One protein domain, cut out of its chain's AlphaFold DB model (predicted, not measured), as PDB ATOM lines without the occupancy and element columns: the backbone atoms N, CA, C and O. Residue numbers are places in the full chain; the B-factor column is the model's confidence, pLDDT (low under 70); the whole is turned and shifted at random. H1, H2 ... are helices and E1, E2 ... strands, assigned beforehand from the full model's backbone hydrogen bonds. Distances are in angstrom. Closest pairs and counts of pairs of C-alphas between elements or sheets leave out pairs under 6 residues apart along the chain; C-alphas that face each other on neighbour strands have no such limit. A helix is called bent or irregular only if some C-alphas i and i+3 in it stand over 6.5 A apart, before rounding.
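What this domain is: This is residues 6 to 64 of the 75 residues of an uncharacterized protein of Methylotenera sp (UniProt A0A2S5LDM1). This is one strongly twisted sheet of five strands with the helix H1 packed over one of its faces, in two layers; the short last helix H2 only grazes the sheet. The long strand E2 and its neighbours E1 and E3 form one part of the sheet, and the hairpin of E4 and E5 is turned well away from E1 by the twist. The printed part has 59 residues, with two named helices and five named strands in the order E1 E2 E3 H1 E4 E5 H2; the sheet's order is E1 - E2 - E3 - E5 - E4, all antiparallel, and the class is mixed, helices and strands. The whole is compact, with a radius of gyration of the C-alphas of 10.7 A, and spans 29 by 23 by 19 A.

How they stand to each other: Look first at the meander, each strand the antiparallel neighbour of the one before: E1, residues 6 to 9, E2, residues 12 to 18, and E3, residues 24 to 27. E1 and E2 form a hairpin, with N 7 and O 14 at 2.9 A, and E2 and E3 form another, with N 15 and O 27 at 2.7 A. E2 is staggered: it pairs with E1 over residues 12 to 15 and with E3 over 15 to 18. Beyond E3 find E5, residues 54 to 57, where N 26 and O 55 are 2.8 A apart, and then the edge strand E4, residues 46 to 49, in a hairpin with E5, where N 49 and O 54 are 2.8 A apart. From edge to edge the strands' lines turn by 92 degrees. H1, residues 32 to 42, is on the sheet; its closest C-alphas to E5 are those of Cys 42 and Val 57, 6.5 A apart, and to E1 those of Val 34 and Ile 9, 6.7 A apart. E3, H1 and E4 make a split strand-helix-strand unit, two strands running the same way with E5 between them, and its crossover is right-handed. H2, residues 59 to 64, grazes the sheet with residues 59 to 62; H1 and H2 are apart. H2 is irregular, with C-alphas 60 and 63 at 7.7 A. In H1 every O i to N i+4 pair is within hydrogen-bond range; in H2 0 of 2 are, and 1 of 3 O i to N i+3 pairs.

Where its parts are: Find C-alpha 6 at (-3.732, 8.669, 83.147), where E1 begins its 9.6 A. E2 runs 20.0 A from C-alpha 12 at (-5.601, 2.114, 76.181), and E3 runs 9.9 A. H1 covers 15.0 A, E4 9.6 A and E5 9.5 A. H2 runs 10.4 A to C-alpha 64 at (5.324, 0.720, 93.598).

The domain as a whole: The two C-alphas farthest apart are those of Lys 10 and Ser 21, at 30.1 A. The printed part has no cut, and the six links between its named elements are tight. The mean pLDDT of the printed part is 95.7, and no printed residue is under 70.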
ATOM      1  N   ILE A   6      -3.321   9.522  84.264       95.12
ATOM      2  CA  ILE A   6      -3.732   8.669  83.147       95.12
ATOM      3  C   ILE A   6      -2.464   8.070  82.541       95.12
ATOM      4  O   ILE A   6      -1.574   8.811  82.134       95.12
ATOM      5  N   TYR A   7      -2.408   6.744  82.473       95.12
ATOM      6  CA  TYR A   7      -1.337   5.982  81.837       95.12
ATOM      7  C   TYR A   7      -1.868   5.349  80.557       95.12
ATOM      8  O   TYR A   7      -2.945   4.760  80.570       95.12
ATOM      9  N   TYR A   8      -1.131   5.439  79.454       95.44
ATOM     10  CA  TYR A   8      -1.539   4.820  78.194       95.44
ATOM     11  C   TYR A   8      -0.781   3.514  77.993       95.44
ATOM     12  O   TYR A   8       0.372   3.513  77.590       95.44
ATOM     13  N   ILE A   9      -1.439   2.384  78.242       94.88
ATOM     14  CA  ILE A   9      -0.847   1.057  78.034       94.88
ATOM     15  C   ILE A   9      -1.393   0.510  76.722       94.88
ATOM     16  O   ILE A   9      -2.595   0.278  76.606       94.88
ATOM     17  N   LYS A  10      -0.532   0.300  75.718       92.19
ATOM     18  CA  LYS A  10      -0.950  -0.161  74.374       92.19
ATOM     19  C   LYS A  10      -2.078   0.702  73.773       92.19
ATOM     20  O   LYS A  10      -3.028   0.173  73.202       92.19
ATOM     21  N   ASN A  11      -1.977   2.025  73.917       93.00
ATOM     22  CA  ASN A  11      -2.987   2.998  73.473       93.00
ATOM     23  C   ASN A  11      -4.354   2.891  74.186       93.00
ATOM     24  O   ASN A  11      -5.351   3.440  73.720       93.00
ATOM     25  N   VAL A  12      -4.413   2.200  75.329       95.69
ATOM     26  CA  VAL A  12      -5.601   2.114  76.181       95.69
ATOM     27  C   VAL A  12      -5.370   2.936  77.449       95.69
ATOM     28  O   VAL A  12      -4.368   2.719  78.134       95.69
ATOM     29  N   PRO A  13      -6.279   3.862  77.792       95.94
ATOM     30  CA  PRO A  13      -6.121   4.682  78.980       95.94
ATOM     31  C   PRO A  13      -6.422   3.880  80.251       95.94
ATOM     32  O   PRO A  13      -7.494   3.291  80.411       95.94
ATOM     33  N   VAL A  14      -5.474   3.904  81.178       96.94
ATOM     34  CA  VAL A  14      -5.591   3.411  82.546       96.94
ATOM     35  C   VAL A  14      -5.625   4.614  83.472       96.94
ATOM     36  O   VAL A  14      -4.674   5.385  83.582       96.94
ATOM     37  N   TYR A  15      -6.755   4.784  84.132       96.69
ATOM     38  CA  TYR A  15      -7.061   5.928  84.961       96.69
ATOM     39  C   TYR A  15      -6.755   5.619  86.415       96.69
ATOM     40  O   TYR A  15      -7.206   4.601  86.951       96.69
ATOM     41  N   VAL A  16      -6.052   6.536  87.069       96.69
ATOM     42  CA  VAL A  16      -5.763   6.457  88.495       96.69
ATOM     43  C   VAL A  16      -6.431   7.608  89.231       96.69
ATOM     44  O   VAL A  16      -6.411   8.757  88.786       96.69
ATOM     45  N   ARG A  17      -7.038   7.290  90.375       94.75
ATOM     46  CA  ARG A  17      -7.708   8.259  91.245       94.75
ATOM     47  C   ARG A  17      -7.409   7.979  92.711       94.75
ATOM     48  O   ARG A  17      -7.513   6.837  93.148       94.75
ATOM     49  N   GLN A  18      -7.131   9.007  93.494       94.94
ATOM     50  CA  GLN A  18      -7.008   8.927  94.940       94.94
ATOM     51  C   GLN A  18      -8.375   8.775  95.606       94.94
ATOM     52  O   GLN A  18      -9.373   9.378  95.207       94.94
ATOM     53  N   LEU A  19      -8.428   7.943  96.642       93.81
ATOM     54  CA  LEU A  19      -9.619   7.759  97.461       93.81
ATOM     55  C   LEU A  19      -9.483   8.506  98.793       93.81
ATOM     56  O   LEU A  19      -8.365   8.633  99.296       93.81
ATOM     57  N   PRO A  20     -10.601   8.921  99.424       92.25
ATOM     58  CA  PRO A  20     -10.575   9.557 100.745       92.25
ATOM     59  C   PRO A  20      -9.918   8.706 101.841       92.25
ATOM     60  O   PRO A  20      -9.405   9.250 102.811       92.25
ATOM     61  N   SER A  21      -9.896   7.375 101.682       91.75
ATOM     62  CA  SER A  21      -9.189   6.451 102.582       91.75
ATOM     63  C   SER A  21      -7.664   6.578 102.520       91.75
ATOM     64  O   SER A  21      -6.962   5.969 103.321       91.75
ATOM     65  N   GLY A  22      -7.138   7.324 101.547       93.31
ATOM     66  CA  GLY A  22      -5.718   7.348 101.244       93.31
ATOM     67  C   GLY A  22      -5.270   6.186 100.362       93.31
ATOM     68  O   GLY A  22      -4.068   6.047 100.183       93.31
ATOM     69  N   ASP A  23      -6.176   5.400  99.777       96.62
ATOM     70  CA  ASP A  23      -5.900   4.392  98.738       96.62
ATOM     71  C   ASP A  23      -5.895   5.022  97.330       96.62
ATOM     72  O   ASP A  23      -6.113   6.232  97.182       96.62
ATOM     73  N   ILE A  24      -5.632   4.226  96.288       97.06
ATOM     74  CA  ILE A  24      -5.940   4.605  94.898       97.06
ATOM     75  C   ILE A  24      -6.892   3.600  94.247       97.06
ATOM     76  O   ILE A  24      -6.882   2.411  94.555       97.06
ATOM     77  N   ALA A  25      -7.700   4.094  93.317       97.31
ATOM     78  CA  ALA A  25      -8.467   3.304  92.375       97.31
ATOM     79  C   ALA A  25      -7.765   3.314  91.011       97.31
ATOM     80  O   ALA A  25      -7.422   4.388  90.519       97.31
ATOM     81  N   VAL A  26      -7.597   2.138  90.407       97.56
ATOM     82  CA  VAL A  26      -7.039   1.942  89.063       97.56
ATOM     83  C   VAL A  26      -8.125   1.332  88.184       97.56
ATOM     84  O   VAL A  26      -8.625   0.242  88.470       97.56
ATOM     85  N   TRP A  27      -8.521   2.043  87.134       97.06
ATOM     86  CA  TRP A  27      -9.584   1.632  86.217       97.06
ATOM     87  C   TRP A  27      -9.097   1.670  84.770       97.06
ATOM     88  O   TRP A  27      -8.313   2.536  84.402       97.06
ATOM     89  N   HIS A  28      -9.592   0.763  83.940       95.12
ATOM     90  CA  HIS A  28      -9.352   0.758  82.500       95.12
ATOM     91  C   HIS A  28     -10.625   0.294  81.772       95.12
ATOM     92  O   HIS A  28     -11.432  -0.438  82.354       95.12
ATOM     93  N   PRO A  29     -10.837   0.688  80.504       94.81
ATOM     94  CA  PRO A  29     -11.920   0.146  79.691       94.81
ATOM     95  C   PRO A  29     -11.693  -1.346  79.391       94.81
ATOM     96  O   PRO A  29     -10.579  -1.859  79.526       94.81
ATOM     97  N   ILE A  30     -12.748  -2.054  78.975       92.50
ATOM     98  CA  ILE A  30     -12.699  -3.500  78.705       92.50
ATOM     99  C   ILE A  30     -11.700  -3.780  77.576       92.50
ATOM    100  O   ILE A  30     -11.968  -3.510  76.408       92.50
ATOM    101  N   HIS A  31     -10.544  -4.326  77.946       95.44
ATOM    102  CA  HIS A  31      -9.495  -4.746  77.028       95.44
ATOM    103  C   HIS A  31      -8.671  -5.845  77.698       95.44
ATOM    104  O   HIS A  31      -7.959  -5.582  78.662       95.44
ATOM    105  N   GLU A  32      -8.729  -7.068  77.175       94.81
ATOM    106  CA  GLU A  32      -8.189  -8.263  77.843       94.81
ATOM    107  C   GLU A  32      -6.690  -8.152  78.163       94.81
ATOM    108  O   GLU A  32      -6.286  -8.327  79.308       94.81
ATOM    109  N   LEU A  33      -5.863  -7.766  77.183       95.25
ATOM    110  CA  LEU A  33      -4.413  -7.646  77.403       95.25
ATOM    111  C   LEU A  33      -4.050  -6.603  78.469       95.25
ATOM    112  O   LEU A  33      -3.165  -6.842  79.283       95.25
ATOM    113  N   VAL A  34      -4.722  -5.450  78.467       96.06
ATOM    114  CA  VAL A  34      -4.484  -4.377  79.440       96.06
ATOM    115  C   VAL A  34      -5.030  -4.780  80.802       96.06
ATOM    116  O   VAL A  34      -4.365  -4.538  81.801       96.06
ATOM    117  N   GLY A  35      -6.167  -5.481  80.835       95.94
ATOM    118  CA  GLY A  35      -6.707  -6.092  82.042       95.94
ATOM    119  C   GLY A  35      -5.713  -7.036  82.697       95.94
ATOM    120  O   GLY A  35      -5.422  -6.863  83.873       95.94
ATOM    121  N   ASN A  36      -5.099  -7.936  81.928       97.00
ATOM    122  CA  ASN A  36      -4.080  -8.852  82.442       97.00
ATOM    123  C   ASN A  36      -2.835  -8.113  82.970       97.00
ATOM    124  O   ASN A  36      -2.284  -8.495  84.001       97.00
ATOM    125  N   ILE A  37      -2.390  -7.044  82.297       97.00
ATOM    126  CA  ILE A  37      -1.254  -6.223  82.757       97.00
ATOM    127  C   ILE A  37      -1.603  -5.507  84.068       97.00
ATOM    128  O   ILE A  37      -0.868  -5.625  85.049       97.00
ATOM    129  N   VAL A  38      -2.729  -4.789  84.100       97.25
ATOM    130  CA  VAL A  38      -3.181  -4.033  85.278       97.25
ATOM    131  C   VAL A  38      -3.440  -4.972  86.449       97.25
ATOM    132  O   VAL A  38      -3.043  -4.673  87.573       97.25
ATOM    133  N   GLU A  39      -4.058  -6.122  86.191       97.31
ATOM    134  CA  GLU A  39      -4.262  -7.161  87.186       97.31
ATOM    135  C   GLU A  39      -2.936  -7.660  87.750       97.31
ATOM    136  O   GLU A  39      -2.785  -7.659  88.965       97.31
ATOM    137  N   ASN A  40      -1.955  -8.015  86.919       97.31
ATOM    138  CA  ASN A  40      -0.654  -8.474  87.411       97.31
ATOM    139  C   ASN A  40       0.056  -7.424  88.282       97.31
ATOM    140  O   ASN A  40       0.707  -7.792  89.259       97.31
ATOM    141  N   ILE A  41      -0.099  -6.135  87.971       97.25
ATOM    142  CA  ILE A  41       0.464  -5.037  88.770       97.25
ATOM    143  C   ILE A  41      -0.291  -4.869  90.101       97.25
ATOM    144  O   ILE A  41       0.320  -4.688  91.157       97.25
ATOM    145  N   CYS A  42      -1.626  -4.903  90.073       97.50
ATOM    146  CA  CYS A  42      -2.460  -4.597  91.240       97.50
ATOM    147  C   CYS A  42      -2.665  -5.798  92.172       97.50
ATOM    148  O   CYS A  42      -2.934  -5.630  93.369       97.50
ATOM    149  N   ARG A  43      -2.564  -7.019  91.643       95.62
ATOM    150  CA  ARG A  43      -2.709  -8.270  92.389       95.62
ATOM    151  C   ARG A  43      -1.643  -8.321  93.487       95.62
ATOM    152  O   ARG A  43      -0.503  -7.931  93.286       95.62
ATOM    153  N   HIS A  44      -2.049  -8.741  94.686       95.88
ATOM    154  CA  HIS A  44      -1.272  -8.676  95.941       95.88
ATOM    155  C   HIS A  44      -1.013  -7.271  96.527       95.88
ATOM    156  O   HIS A  44      -0.630  -7.173  97.693       95.88
ATOM    157  N   HIS A  45      -1.315  -6.192  95.800       97.25
ATOM    158  CA  HIS A  45      -1.201  -4.803  96.271       97.25
ATOM    159  C   HIS A  45      -2.554  -4.146  96.589       97.25
ATOM    160  O   HIS A  45      -2.625  -3.007  97.060       97.25
ATOM    161  N   GLY A  46      -3.644  -4.870  96.356       96.56
ATOM    162  CA  GLY A  46      -4.993  -4.354  96.485       96.56
ATOM    163  C   GLY A  46      -6.059  -5.432  96.353       96.56
ATOM    164  O   GLY A  46      -5.799  -6.623  96.537       96.56
ATOM    165  N   ARG A  47      -7.274  -5.000  96.017       97.06
ATOM    166  CA  ARG A  47      -8.422  -5.871  95.745       97.06
ATOM    167  C   ARG A  47      -9.202  -5.395  94.528       97.06
ATOM    168  O   ARG A  47      -9.301  -4.194  94.287       97.06
ATOM    169  N   TRP A  48      -9.822  -6.333  93.823       97.00
ATOM    170  CA  TRP A  48     -10.830  -6.020  92.819       97.00
ATOM    171  C   TRP A  48     -12.120  -5.531  93.485       97.00
ATOM    172  O   TRP A  48     -12.570  -6.099  94.483       97.00
ATOM    173  N   ASN A  49     -12.723  -4.485  92.931       95.94
ATOM    174  CA  ASN A  49     -14.040  -3.996  93.310       95.94
ATOM    175  C   ASN A  49     -14.999  -4.171  92.127       95.94
ATOM    176  O   ASN A  49     -14.983  -3.399  91.168       95.94
ATOM    177  N   SER A  50     -15.861  -5.183  92.226       94.38
ATOM    178  CA  SER A  50     -16.823  -5.548  91.184       94.38
ATOM    179  C   SER A  50     -17.949  -4.531  90.988       94.38
ATOM    180  O   SER A  50     -18.553  -4.507  89.922       94.38
ATOM    181  N   GLN A  51     -18.227  -3.664  91.967       94.94
ATOM    182  CA  GLN A  51     -19.261  -2.635  91.828       94.94
ATOM    183  C   GLN A  51     -18.858  -1.557  90.811       94.94
ATOM    184  O   GLN A  51     -19.708  -1.027  90.099       94.94
ATOM    185  N   TYR A  52     -17.564  -1.234  90.745       91.19
ATOM    186  CA  TYR A  52     -17.018  -0.192  89.867       91.19
ATOM    187  C   TYR A  52     -16.071  -0.742  88.797       91.19
ATOM    188  O   TYR A  52     -15.496   0.038  88.040       91.19
ATOM    189  N   ASN A  53     -15.902  -2.065  88.741       94.06
ATOM    190  CA  ASN A  53     -14.974  -2.769  87.860       94.06
ATOM    191  C   ASN A  53     -13.568  -2.155  87.864       94.06
ATOM    192  O   ASN A  53     -12.998  -1.872  86.811       94.06
ATOM    193  N   ASN A  54     -13.029  -1.894  89.056       96.38
ATOM    194  CA  ASN A  54     -11.709  -1.302  89.226       96.38
ATOM    195  C   ASN A  54     -10.899  -1.998  90.322       96.38
ATOM    196  O   ASN A  54     -11.429  -2.698  91.187       96.38
ATOM    197  N   TRP A  55      -9.591  -1.775  90.295       97.88
ATOM    198  CA  TRP A  55      -8.692  -2.185  91.362       97.88
ATOM    199  C   TRP A  55      -8.615  -1.103  92.426       97.88
ATOM    200  O   TRP A  55      -8.404   0.065  92.113       97.88
ATOM    201  N   ILE A  56      -8.755  -1.492  93.689       97.88
ATOM    202  CA  ILE A  56      -8.453  -0.644  94.840       97.88
ATOM    203  C   ILE A  56      -7.096  -1.068  95.384       97.88
ATOM    204  O   ILE A  56      -6.974  -2.159  95.941       97.88
ATOM    205  N   VAL A  57      -6.090  -0.217  95.222       98.12
ATOM    206  CA  VAL A  57      -4.713  -0.450  95.670       98.12
ATOM    207  C   VAL A  57      -4.499   0.259  96.996       98.12
ATOM    208  O   VAL A  57      -4.791   1.453  97.128       98.12
ATOM    209  N   PHE A  58      -3.979  -0.475  97.976       97.81
ATOM    210  CA  PHE A  58      -3.806   0.049  99.324       97.81
ATOM    211  C   PHE A  58      -2.741   1.143  99.372       97.81
ATOM    212  O   PHE A  58      -1.716   1.059  98.693       97.81
ATOM    213  N   SER A  59      -2.954   2.136 100.234       96.06
ATOM    214  CA  SER A  59      -2.080   3.302 100.425       96.06
ATOM    215  C   SER A  59      -0.575   2.984 100.452       96.06
ATOM    216  O   SER A  59       0.209   3.619  99.745       96.06
ATOM    217  N   LYS A  60      -0.172   1.947 101.197       97.00
ATOM    218  CA  LYS A  60       1.229   1.505 101.337       97.00
ATOM    219  C   LYS A  60       1.876   0.995 100.042       97.00
ATOM    220  O   LYS A  60       3.097   0.933  99.964       97.00
ATOM    221  N   PHE A  61       1.075   0.628  99.043       97.25
ATOM    222  CA  PHE A  61       1.529   0.120  97.748       97.25
ATOM    223  C   PHE A  61       1.314   1.112  96.598       97.25
ATOM    224  O   PHE A  61       1.538   0.762  95.443       97.25
ATOM    225  N   LYS A  62       0.921   2.359  96.888       94.69
ATOM    226  CA  LYS A  62       0.727   3.390  95.858       94.69
ATOM    227  C   LYS A  62       1.961   3.585  94.990       94.69
ATOM    228  O   LYS A  62       1.883   3.404  93.785       94.69
ATOM    229  N   SER A  63       3.090   3.934  95.606       94.94
ATOM    230  CA  SER A  63       4.326   4.227  94.883       94.94
ATOM    231  C   SER A  63       4.793   3.071  93.992       94.94
ATOM    232  O   SER A  63       5.001   3.322  92.809       94.94
ATOM    233  N   PRO A  64       4.906   1.813  94.474       96.56
ATOM    234  CA  PRO A  64       5.324   0.720  93.598       96.56
ATOM    235  C   PRO A  64       4.339   0.474  92.447       96.56
ATOM    236  O   PRO A  64       4.783   0.289  91.320       96.56
TER     237      PRO A  64